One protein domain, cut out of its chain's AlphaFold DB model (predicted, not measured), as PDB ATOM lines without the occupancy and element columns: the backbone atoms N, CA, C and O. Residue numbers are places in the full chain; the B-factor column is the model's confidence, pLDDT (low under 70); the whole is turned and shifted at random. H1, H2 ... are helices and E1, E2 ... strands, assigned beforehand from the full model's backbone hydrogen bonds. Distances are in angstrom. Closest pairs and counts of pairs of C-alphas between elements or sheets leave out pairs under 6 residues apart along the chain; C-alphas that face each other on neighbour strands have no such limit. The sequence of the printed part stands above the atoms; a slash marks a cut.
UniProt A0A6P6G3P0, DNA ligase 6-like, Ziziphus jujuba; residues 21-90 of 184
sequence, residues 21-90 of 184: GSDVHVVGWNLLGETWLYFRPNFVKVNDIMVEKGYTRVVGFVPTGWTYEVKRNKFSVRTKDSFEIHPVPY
ATOM      1  N   GLY A  21      70.167 140.815  98.664       90.69
ATOM      2  CA  GLY A  21      71.613 140.626  98.707       90.69
ATOM      3  C   GLY A  21      72.118 139.395  97.950       90.69
ATOM      4  O   GLY A  21      73.327 139.159  97.929       90.69
ATOM      5  N   SER A  22      71.234 138.577  97.363       92.62
ATOM      6  CA  SER A  22      71.613 137.375  96.613       92.62
ATOM      7  C   SER A  22      70.571 136.991  95.564       92.62
ATOM      8  O   SER A  22      69.381 137.079  95.828       92.62
ATOM      9  N   ASP A  23      71.030 136.461  94.427       92.69
ATOM     10  CA  ASP A  23      70.172 135.849  93.399       92.69
ATOM     11  C   ASP A  23      69.870 134.359  93.678       92.69
ATOM     12  O   ASP A  23      69.182 133.689  92.905       92.69
ATOM     13  N   VAL A  24      70.426 133.797  94.761       94.00
ATOM     14  CA  VAL A  24      70.249 132.390  95.143       94.00
ATOM     15  C   VAL A  24      69.409 132.310  96.407       94.00
ATOM     16  O   VAL A  24      69.867 132.608  97.508       94.00
ATOM     17  N   HIS A  25      68.176 131.834  96.253       93.75
ATOM     18  CA  HIS A  25      67.205 131.789  97.339       93.75
ATOM     19  C   HIS A  25      66.940 130.358  97.797       93.75
ATOM     20  O   HIS A  25      66.611 129.476  97.001       93.75
ATOM     21  N   VAL A  26      67.023 130.138  99.110       93.62
ATOM     22  CA  VAL A  26      66.540 128.906  99.742       93.62
ATOM     23  C   VAL A  26      65.067 129.093 100.073       93.62
ATOM     24  O   VAL A  26      64.703 129.954 100.871       93.62
ATOM     25  N   VAL A  27      64.219 128.277  99.460       92.94
ATOM     26  CA  VAL A  27      62.763 128.358  99.594       92.94
ATOM     27  C   VAL A  27      62.199 127.162 100.351       92.94
ATOM     28  O   VAL A  27      62.828 126.110 100.450       92.94
ATOM     29  N   GLY A  28      60.984 127.318 100.880       92.19
ATOM     30  CA  GLY A  28      60.275 126.228 101.540       92.19
ATOM     31  C   GLY A  28      60.060 125.025 100.616       92.19
ATOM     32  O   GLY A  28      59.816 125.172  99.413       92.19
ATOM     33  N   TRP A  29      60.104 123.826 101.199       86.88
ATOM     34  CA  TRP A  29      59.755 122.595 100.493       86.88
ATOM     35  C   TRP A  29      58.336 122.696  99.897       86.88
ATOM     36  O   TRP A  29      57.462 123.347 100.470       86.88
ATOM     37  N   ASN A  30      58.111 122.083  98.733       90.19
ATOM     38  CA  ASN A  30      56.899 122.191  97.900       90.19
ATOM     39  C   ASN A  30      56.644 123.538  97.195       90.19
ATOM     40  O   ASN A  30      55.676 123.650  96.442       90.19
ATOM     41  N   LEU A  31      57.488 124.566  97.370       93.38
ATOM     42  CA  LEU A  31      57.307 125.832  96.647       93.38
ATOM     43  C   LEU A  31      57.470 125.657  95.131       93.38
ATOM     44  O   LEU A  31      56.648 126.152  94.367       93.38
ATOM     45  N   LEU A  32      58.509 124.926  94.719       92.50
ATOM     46  CA  LEU A  32      58.801 124.644  93.311       92.50
ATOM     47  C   LEU A  32      57.899 123.546  92.720       92.50
ATOM     48  O   LEU A  32      57.769 123.437  91.502       92.50
ATOM     49  N   GLY A  33      57.272 122.722  93.560       90.31
ATOM     50  CA  GLY A  33      56.449 121.596  93.126       90.31
ATOM     51  C   GLY A  33      56.393 120.459  94.139       90.31
ATOM     52  O   GLY A  33      57.173 120.421  95.084       90.31
ATOM     53  N   GLU A  34      55.481 119.518  93.915       88.50
ATOM     54  CA  GLU A  34      55.261 118.348  94.769       88.50
ATOM     55  C   GLU A  34      55.970 117.114  94.204       88.50
ATOM     56  O   GLU A  34      56.018 116.909  92.991       88.50
ATOM     57  N   THR A  35      56.516 116.266  95.076       80.25
ATOM     58  CA  THR A  35      57.340 115.107  94.682       80.25
ATOM     59  C   THR A  35      56.622 113.755  94.774       80.25
ATOM     60  O   THR A  35      57.212 112.732  94.431       80.25
ATOM     61  N   TRP A  36      55.356 113.717  95.202       75.44
ATOM     62  CA  TRP A  36      54.595 112.480  95.428       75.44
ATOM     63  C   TRP A  36      53.457 112.325  94.405       75.44
ATOM     64  O   TRP A  36      52.626 113.218  94.273       75.44
ATOM     65  N   LEU A  37      53.280 111.241  93.636       76.00
ATOM     66  CA  LEU A  37      54.072 110.029  93.335       76.00
ATOM     67  C   LEU A  37      55.116 110.231  92.210       76.00
ATOM     68  O   LEU A  37      55.918 109.343  91.923       76.00
ATOM     69  N   TYR A  38      55.046 111.369  91.528       76.06
ATOM     70  CA  TYR A  38      55.938 111.838  90.467       76.06
ATOM     71  C   TYR A  38      56.053 113.354  90.605       76.06
ATOM     72  O   TYR A  38      55.182 113.982  91.215       76.06
ATOM     73  N   PHE A  39      57.105 113.951  90.050       85.44
ATOM     74  CA  PHE A  39      57.331 115.377  90.257       85.44
ATOM     75  C   PHE A  39      56.312 116.232  89.487       85.44
ATOM     76  O   PHE A  39      56.191 116.131  88.262       85.44
ATOM     77  N   ARG A  40      55.597 117.100  90.210       88.69
ATOM     78  CA  ARG A  40      54.606 118.042  89.683       88.69
ATOM     79  C   ARG A  40      55.067 119.481  89.943       88.69
ATOM     80  O   ARG A  40      54.995 119.928  91.085       88.69
ATOM     81  N   PRO A  41      55.534 120.215  88.917       90.69
ATOM     82  CA  PRO A  41      56.014 121.585  89.087       90.69
ATOM     83  C   PRO A  41      54.871 122.559  89.411       90.69
ATOM     84  O   PRO A  41      53.795 122.483  88.816       90.69
ATOM     85  N   ASN A  42      55.124 123.516  90.306       92.62
ATOM     86  CA  ASN A  42      54.187 124.586  90.654       92.62
ATOM     87  C   ASN A  42      54.569 125.901  89.958       92.62
ATOM     88  O   ASN A  42      55.072 126.836  90.575       92.62
ATOM     89  N   PHE A  43      54.328 125.976  88.648       91.00
ATOM     90  CA  PHE A  43      54.680 127.165  87.864       91.00
ATOM     91  C   PHE A  43      53.900 128.423  88.261       91.00
ATOM     92  O   PHE A  43      54.403 129.517  88.046       91.00
ATOM     93  N   VAL A  44      52.700 128.284  88.834       92.06
ATOM     94  CA  VAL A  44      51.888 129.437  89.263       92.06
ATOM     95  C   VAL A  44      52.607 130.175  90.387       92.06
ATOM     96  O   VAL A  44      52.946 131.343  90.240       92.06
ATOM     97  N   LYS A  45      52.955 129.455  91.456       91.12
ATOM     98  CA  LYS A  45      53.619 130.050  92.619       91.12
ATOM     99  C   LYS A  45      54.999 130.615  92.285       91.12
ATOM    100  O   LYS A  45      55.389 131.648  92.817       91.12
ATOM    101  N   VAL A  46      55.747 129.942  91.408       90.56
ATOM    102  CA  VAL A  46      57.064 130.430  90.968       90.56
ATOM    103  C   VAL A  46      56.927 131.691  90.112       90.56
ATOM    104  O   VAL A  46      57.729 132.609  90.258       90.56
ATOM    105  N   ASN A  47      55.897 131.768  89.268       91.94
ATOM    106  CA  ASN A  47      55.611 132.965  88.486       91.94
ATOM    107  C   ASN A  47      55.225 134.156  89.370       91.94
ATOM    108  O   ASN A  47      55.713 135.255  89.128       91.94
ATOM    109  N   ASP A  48      54.412 133.941  90.406       91.88
ATOM    110  CA  ASP A  48      54.028 135.005  91.340       91.88
ATOM    111  C   ASP A  48      55.267 135.643  91.989       91.88
ATOM    112  O   ASP A  48      55.411 136.863  91.983       91.88
ATOM    113  N   ILE A  49      56.222 134.818  92.434       89.25
ATOM    114  CA  ILE A  49      57.493 135.282  93.014       89.25
ATOM    115  C   ILE A  49      58.350 135.995  91.968       89.25
ATOM    116  O   ILE A  49      58.948 137.028  92.259       89.25
ATOM    117  N   MET A  50      58.421 135.457  90.748       90.44
ATOM    118  CA  MET A  50      59.188 136.066  89.662       90.44
ATOM    119  C   MET A  50      58.689 137.483  89.356       90.44
ATOM    120  O   MET A  50      59.500 138.399  89.237       90.44
ATOM    121  N   VAL A  51      57.368 137.668  89.273       91.62
ATOM    122  CA  VAL A  51      56.737 138.972  89.025       91.62
ATOM    123  C   VAL A  51      56.917 139.908  90.216       91.62
ATOM    124  O   VAL A  51      57.313 141.054  90.021       91.62
ATOM    125  N   GLU A  52      56.676 139.429  91.439       90.50
ATOM    126  CA  GLU A  52      56.835 140.216  92.669       90.50
ATOM    127  C   GLU A  52      58.264 140.755  92.824       90.50
ATOM    128  O   GLU A  52      58.462 141.905  93.214       90.50
ATOM    129  N   LYS A  53      59.263 139.934  92.489       88.50
ATOM    130  CA  LYS A  53      60.684 140.274  92.619       88.50
ATOM    131  C   LYS A  53      61.294 140.900  91.361       88.50
ATOM    132  O   LYS A  53      62.440 141.337  91.400       88.50
ATOM    133  N   GLY A  54      60.554 140.964  90.253       91.62
ATOM    134  CA  GLY A  54      61.025 141.549  88.995       91.62
ATOM    135  C   GLY A  54      62.097 140.728  88.268       91.62
ATOM    136  O   GLY A  54      62.879 141.285  87.496       91.62
ATOM    137  N   TYR A  55      62.153 139.414  88.492       91.94
ATOM    138  CA  TYR A  55      63.081 138.531  87.787       91.94
ATOM    139  C   TYR A  55      62.586 138.223  86.367       91.94
ATOM    140  O   TYR A  55      61.390 138.152  86.101       91.94
ATOM    141  N   THR A  56      63.509 138.002  85.432       93.50
ATOM    142  CA  THR A  56      63.178 137.656  84.035       93.50
ATOM    143  C   THR A  56      63.242 136.156  83.755       93.50
ATOM    144  O   THR A  56      62.662 135.688  82.771       93.50
ATOM    145  N   ARG A  57      63.947 135.399  84.604       93.69
ATOM    146  CA  ARG A  57      64.141 133.951  84.501       93.69
ATOM    147  C   ARG A  57      64.349 133.343  85.882       93.69
ATOM    148  O   ARG A  57      65.019 133.938  86.719       93.69
ATOM    149  N   VAL A  58      63.832 132.132  86.084       94.06
ATOM    150  CA  VAL A  58      64.038 131.359  87.314       94.06
ATOM    151  C   VAL A  58      64.499 129.947  86.971       94.06
ATOM    152  O   VAL A  58      63.900 129.265  86.137       94.06
ATOM    153  N   VAL A  59      65.546 129.499  87.665       95.19
ATOM    154  CA  VAL A  59      66.024 128.114  87.630       95.19
ATOM    155  C   VAL A  59      65.893 127.524  89.031       95.19
ATOM    156  O   VAL A  59      66.513 128.001  89.978       95.19
ATOM    157  N   GLY A  60      65.050 126.507  89.171       94.38
ATOM    158  CA  GLY A  60      64.772 125.836  90.434       94.38
ATOM    159  C   GLY A  60      65.465 124.483  90.524       94.38
ATOM    160  O   GLY A  60      65.428 123.698  89.580       94.38
ATOM    161  N   PHE A  61      66.025 124.167  91.689       93.62
ATOM    162  CA  PHE A  61      66.580 122.849  91.987       93.62
ATOM    163  C   PHE A  61      65.793 122.214  93.128       93.62
ATOM    164  O   PHE A  61      65.651 122.802  94.199       93.62
ATOM    165  N   VAL A  62      65.283 121.006  92.901       91.62
ATOM    166  CA  VAL A  62      64.597 120.211  93.921       91.62
ATOM    167  C   VAL A  62      65.484 119.007  94.224       91.62
ATOM    168  O   VAL A  62      65.494 118.065  93.427       91.62
ATOM    169  N   PRO A  63      66.266 119.024  95.319       90.19
ATOM    170  CA  PRO A  63      67.048 117.862  95.716       90.19
ATOM    171  C   PRO A  63      66.085 116.758  96.155       90.19
ATOM    172  O   PRO A  63      65.304 116.918  97.087       90.19
ATOM    173  N   THR A  64      66.105 115.643  95.441       83.31
ATOM    174  CA  THR A  64      65.259 114.471  95.670       83.31
ATOM    175  C   THR A  64      66.124 113.259  95.971       83.31
ATOM    176  O   THR A  64      67.229 113.151  95.447       83.31
ATOM    177  N   GLY A  65      65.606 112.327  96.773       78.19
ATOM    178  CA  GLY A  65      66.245 111.028  96.974       78.19
ATOM    179  C   GLY A  65      66.133 110.125  95.740       78.19
ATOM    180  O   GLY A  65      66.092 110.571  94.594       78.19
ATOM    181  N   TRP A  66      66.029 108.817  95.968       70.25
ATOM    182  CA  TRP A  66      65.821 107.846  94.895       70.25
ATOM    183  C   TRP A  66      64.430 108.014  94.272       70.25
ATOM    184  O   TRP A  66      63.438 107.505  94.789       70.25
ATOM    185  N   THR A  67      64.332 108.725  93.150       59.91
ATOM    186  CA  THR A  67      63.069 108.852  92.417       59.91
ATOM    187  C   THR A  67      62.872 107.647  91.489       59.91
ATOM    188  O   THR A  67      63.773 107.225  90.766       59.91
ATOM    189  N   TYR A  68      61.670 107.062  91.470       48.03
ATOM    190  CA  TYR A  68      61.327 105.979  90.530       48.03
ATOM    191  C   TYR A  68      61.462 106.413  89.051       48.03
ATOM    192  O   TYR A  68      61.635 105.570  88.167       48.03
ATOM    193  N   GLU A  69      61.433 107.727  88.782       51.94
ATOM    194  CA  GLU A  69      61.647 108.335  87.460       51.94
ATOM    195  C   GLU A  69      63.054 108.089  86.883       51.94
ATOM    196  O   GLU A  69      63.211 108.125  85.657       51.94
ATOM    197  N   VAL A  70      64.045 107.724  87.712       52.75
ATOM    198  CA  VAL A  70      65.427 107.425  87.278       52.75
ATOM    199  C   VAL A  70      65.470 106.308  86.222       52.75
ATOM    200  O   VAL A  70      66.383 106.269  85.401       52.75
ATOM    201  N   LYS A  71      64.454 105.431  86.167       52.06
ATOM    202  CA  LYS A  71      64.363 104.372  85.146       52.06
ATOM    203  C   LYS A  71      64.007 104.864  83.736       52.06
ATOM    204  O   LYS A  71      64.206 104.101  82.797       52.06
ATOM    205  N   ARG A  72      63.454 106.073  83.563       56.91
ATOM    206  CA  ARG A  72      63.007 106.572  82.244       56.91
ATOM    207  C   ARG A  72      63.809 107.756  81.720       56.91
ATOM    208  O   ARG A  72      64.029 107.799  80.520       56.91
ATOM    209  N   ASN A  73      64.250 108.675  82.577       59.81
ATOM    210  CA  ASN A  73      65.130 109.783  82.201       59.81
ATOM    211  C   ASN A  73      65.937 110.213  83.426       59.81
ATOM    212  O   ASN A  73      65.365 110.615  84.433       59.81
ATOM    213  N   LYS A  74      67.269 110.130  83.336       62.03
ATOM    214  CA  LYS A  74      68.175 110.313  84.482       62.03
ATOM    215  C   LYS A  74      68.133 111.735  85.078       62.03
ATOM    216  O   LYS A  74      68.483 111.891  86.239       62.03
ATOM    217  N   PHE A  75      67.675 112.730  84.304       69.50
ATOM    218  CA  PHE A  75      67.583 114.148  84.691       69.50
ATOM    219  C   PHE A  75      66.423 114.849  83.955       69.50
ATOM    220  O   PHE A  75      66.636 115.568  82.979       69.50
ATOM    221  N   SER A  76      65.175 114.590  84.354       76.81
ATOM    222  CA  SER A  76      63.996 115.178  83.703       76.81
ATOM    223  C   SER A  76      63.819 116.657  84.080       76.81
ATOM    224  O   SER A  76      63.294 116.983  85.138       76.81
ATOM    225  N   VAL A  77      64.223 117.578  83.202       87.50
ATOM    226  CA  VAL A  77      63.968 119.017  83.398       87.50
ATOM    227  C   VAL A  77      62.502 119.331  83.088       87.50
ATOM    228  O   VAL A  77      61.953 118.864  82.087       87.50
ATOM    229  N   ARG A  78      61.849 120.109  83.956       88.62
ATOM    230  CA  ARG A  78      60.502 120.642  83.725       88.62
ATOM    231  C   ARG A  78      60.621 122.104  83.315       88.62
ATOM    232  O   ARG A  78      60.913 122.949  84.154       88.62
ATOM    233  N   THR A  79      60.376 122.380  82.041       90.25
ATOM    234  CA  THR A  79      60.472 123.731  81.482       90.25
ATOM    235  C   THR A  79      59.092 124.259  81.124       90.25
ATOM    236  O   THR A  79      58.271 123.532  80.560       90.25
ATOM    237  N   LYS A  80      58.842 125.527  81.440       89.75
ATOM    238  CA  LYS A  80      57.688 126.289  80.965       89.75
ATOM    239  C   LYS A  80      58.110 127.751  80.858       89.75
ATOM    240  O   LYS A  80      58.550 128.303  81.854       89.75
ATOM    241  N   ASP A  81      57.969 128.367  79.690       87.94
ATOM    242  CA  ASP A  81      58.304 129.782  79.472       87.94
ATOM    243  C   ASP A  81      59.722 130.136  79.986       87.94
ATOM    244  O   ASP A  81      60.701 129.541  79.536       87.94
ATOM    245  N   SER A  82      59.838 131.057  80.950       89.44
ATOM    246  CA  SER A  82      61.101 131.469  81.589       89.44
ATOM    247  C   SER A  82      61.479 130.647  82.835       89.44
ATOM    248  O   SER A  82      62.330 131.070  83.625       89.44
ATOM    249  N   PHE A  83      60.844 129.491  83.041       89.56
ATOM    250  CA  PHE A  83      61.027 128.632  84.209       89.56
ATOM    251  C   PHE A  83      61.660 127.301  83.823       89.56
ATOM    252  O   PHE A  83      61.145 126.580  82.968       89.56
ATOM    253  N   GLU A  84      62.721 126.927  84.530       93.50
ATOM    254  CA  GLU A  84      63.340 125.604  84.442       93.50
ATOM    255  C   GLU A  84      63.454 125.012  85.841       93.50
ATOM    256  O   GLU A  84      64.079 125.596  86.721       93.50
ATOM    257  N   ILE A  85      62.834 123.856  86.072       92.75
ATOM    258  CA  ILE A  85      62.903 123.168  87.361       92.75
ATOM    259  C   ILE A  85      63.573 121.815  87.166       92.75
ATOM    260  O   ILE A  85      63.136 120.992  86.358       92.75
ATOM    261  N   HIS A  86      64.627 121.592  87.941       91.25
ATOM    262  CA  HIS A  86      65.475 120.414  87.923       91.25
ATOM    263  C   HIS A  86      65.213 119.573  89.179       91.25
ATOM    264  O   HIS A  86      65.675 119.930  90.265       91.25
ATOM    265  N   PRO A  87      64.509 118.436  89.064       88.50
ATOM    266  CA  PRO A  87      64.562 117.380  90.063       88.50
ATOM    267  C   PRO A  87      65.969 116.772  90.037       88.50
ATOM    268  O   PRO A  87      66.375 116.158  89.048       88.50
ATOM    269  N   VAL A  88      66.737 116.984  91.100       88.38
ATOM    270  CA  VAL A  88      68.124 116.517  91.206       88.38
ATOM    271  C   VAL A  88      68.146 115.257  92.068       88.38
ATOM    272  O   VAL A  88      67.694 115.325  93.210       88.38
ATOM    273  N   PRO A  89      68.655 114.110  91.584       86.38
ATOM    274  CA  PRO A  89      68.841 112.925  92.417       86.38
ATOM    275  C   PRO A  89      70.059 113.128  93.334       86.38
ATOM    276  O   PRO A  89      71.187 112.800  92.970       86.38
ATOM    277  N   TYR A  90      69.824 113.700  94.512       87.56
ATOM    278  CA  TYR A  90      70.812 113.927  95.562       87.56
ATOM    279  C   TYR A  90      70.454 113.062  96.775       87.56
ATOM    280  O   TYR A  90      69.430 113.276  97.423       87.56
TER     281      TYR A  90
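Overview. This is residues 21 to 90 of the 184 residues of the protein "DNA ligase 6-like" of Ziziphus jujuba (UniProt A0A6P6G3P0). A small three-stranded sheet has H1 and the loop of residues 32 to 42 over one face, its other face bare, and tiny H2 beyond one end. The 70 printed residues hold H1, E1, H2, E2, E3 in that order; the mixed sheet runs E1 E3 E2. The class is mixed, with under half of the residues in named elements; the whole is compact, radius of gyration of the C-alphas 12.4 A, spanning 37 by 23 by 17 A.

Arrangement. Look first at residues 33 to 34, paired antiparallel with 40 to 41. H1, residues 43 to 53, is on the sheet at a height of 8.7 A; its closest C-alphas to E1, residues 58 to 64, are Met 50 and Val 58, 7.2 A. H2, residues 68 to 71, is not on the sheet. E2, residues 78 to 80, and E3, residues 83 to 89, form an antiparallel hairpin, N 85 and O 78 2.9 A apart. E3 is parallel to E1, N 60 and O 84 2.8 A apart. Every O i to N i+4 pair in H1 is within hydrogen-bond range; H2 is too short for one.

Along the chain. Find C-alpha 43 at (54.680, 127.165, 87.864); H1 runs 15.2 A. E1 runs 18.9 A, H2 6.4 A, E2 6.9 A, and E3 19.4 A to C-alpha 89 at (68.841, 112.925, 92.417).

Size, cuts and confidence. The farthest C-alphas, Gly 21 and Lys 71, are 39.4 A apart. The printed part has no cut and no long link; pLDDT is under 70 at residues 67 to 75.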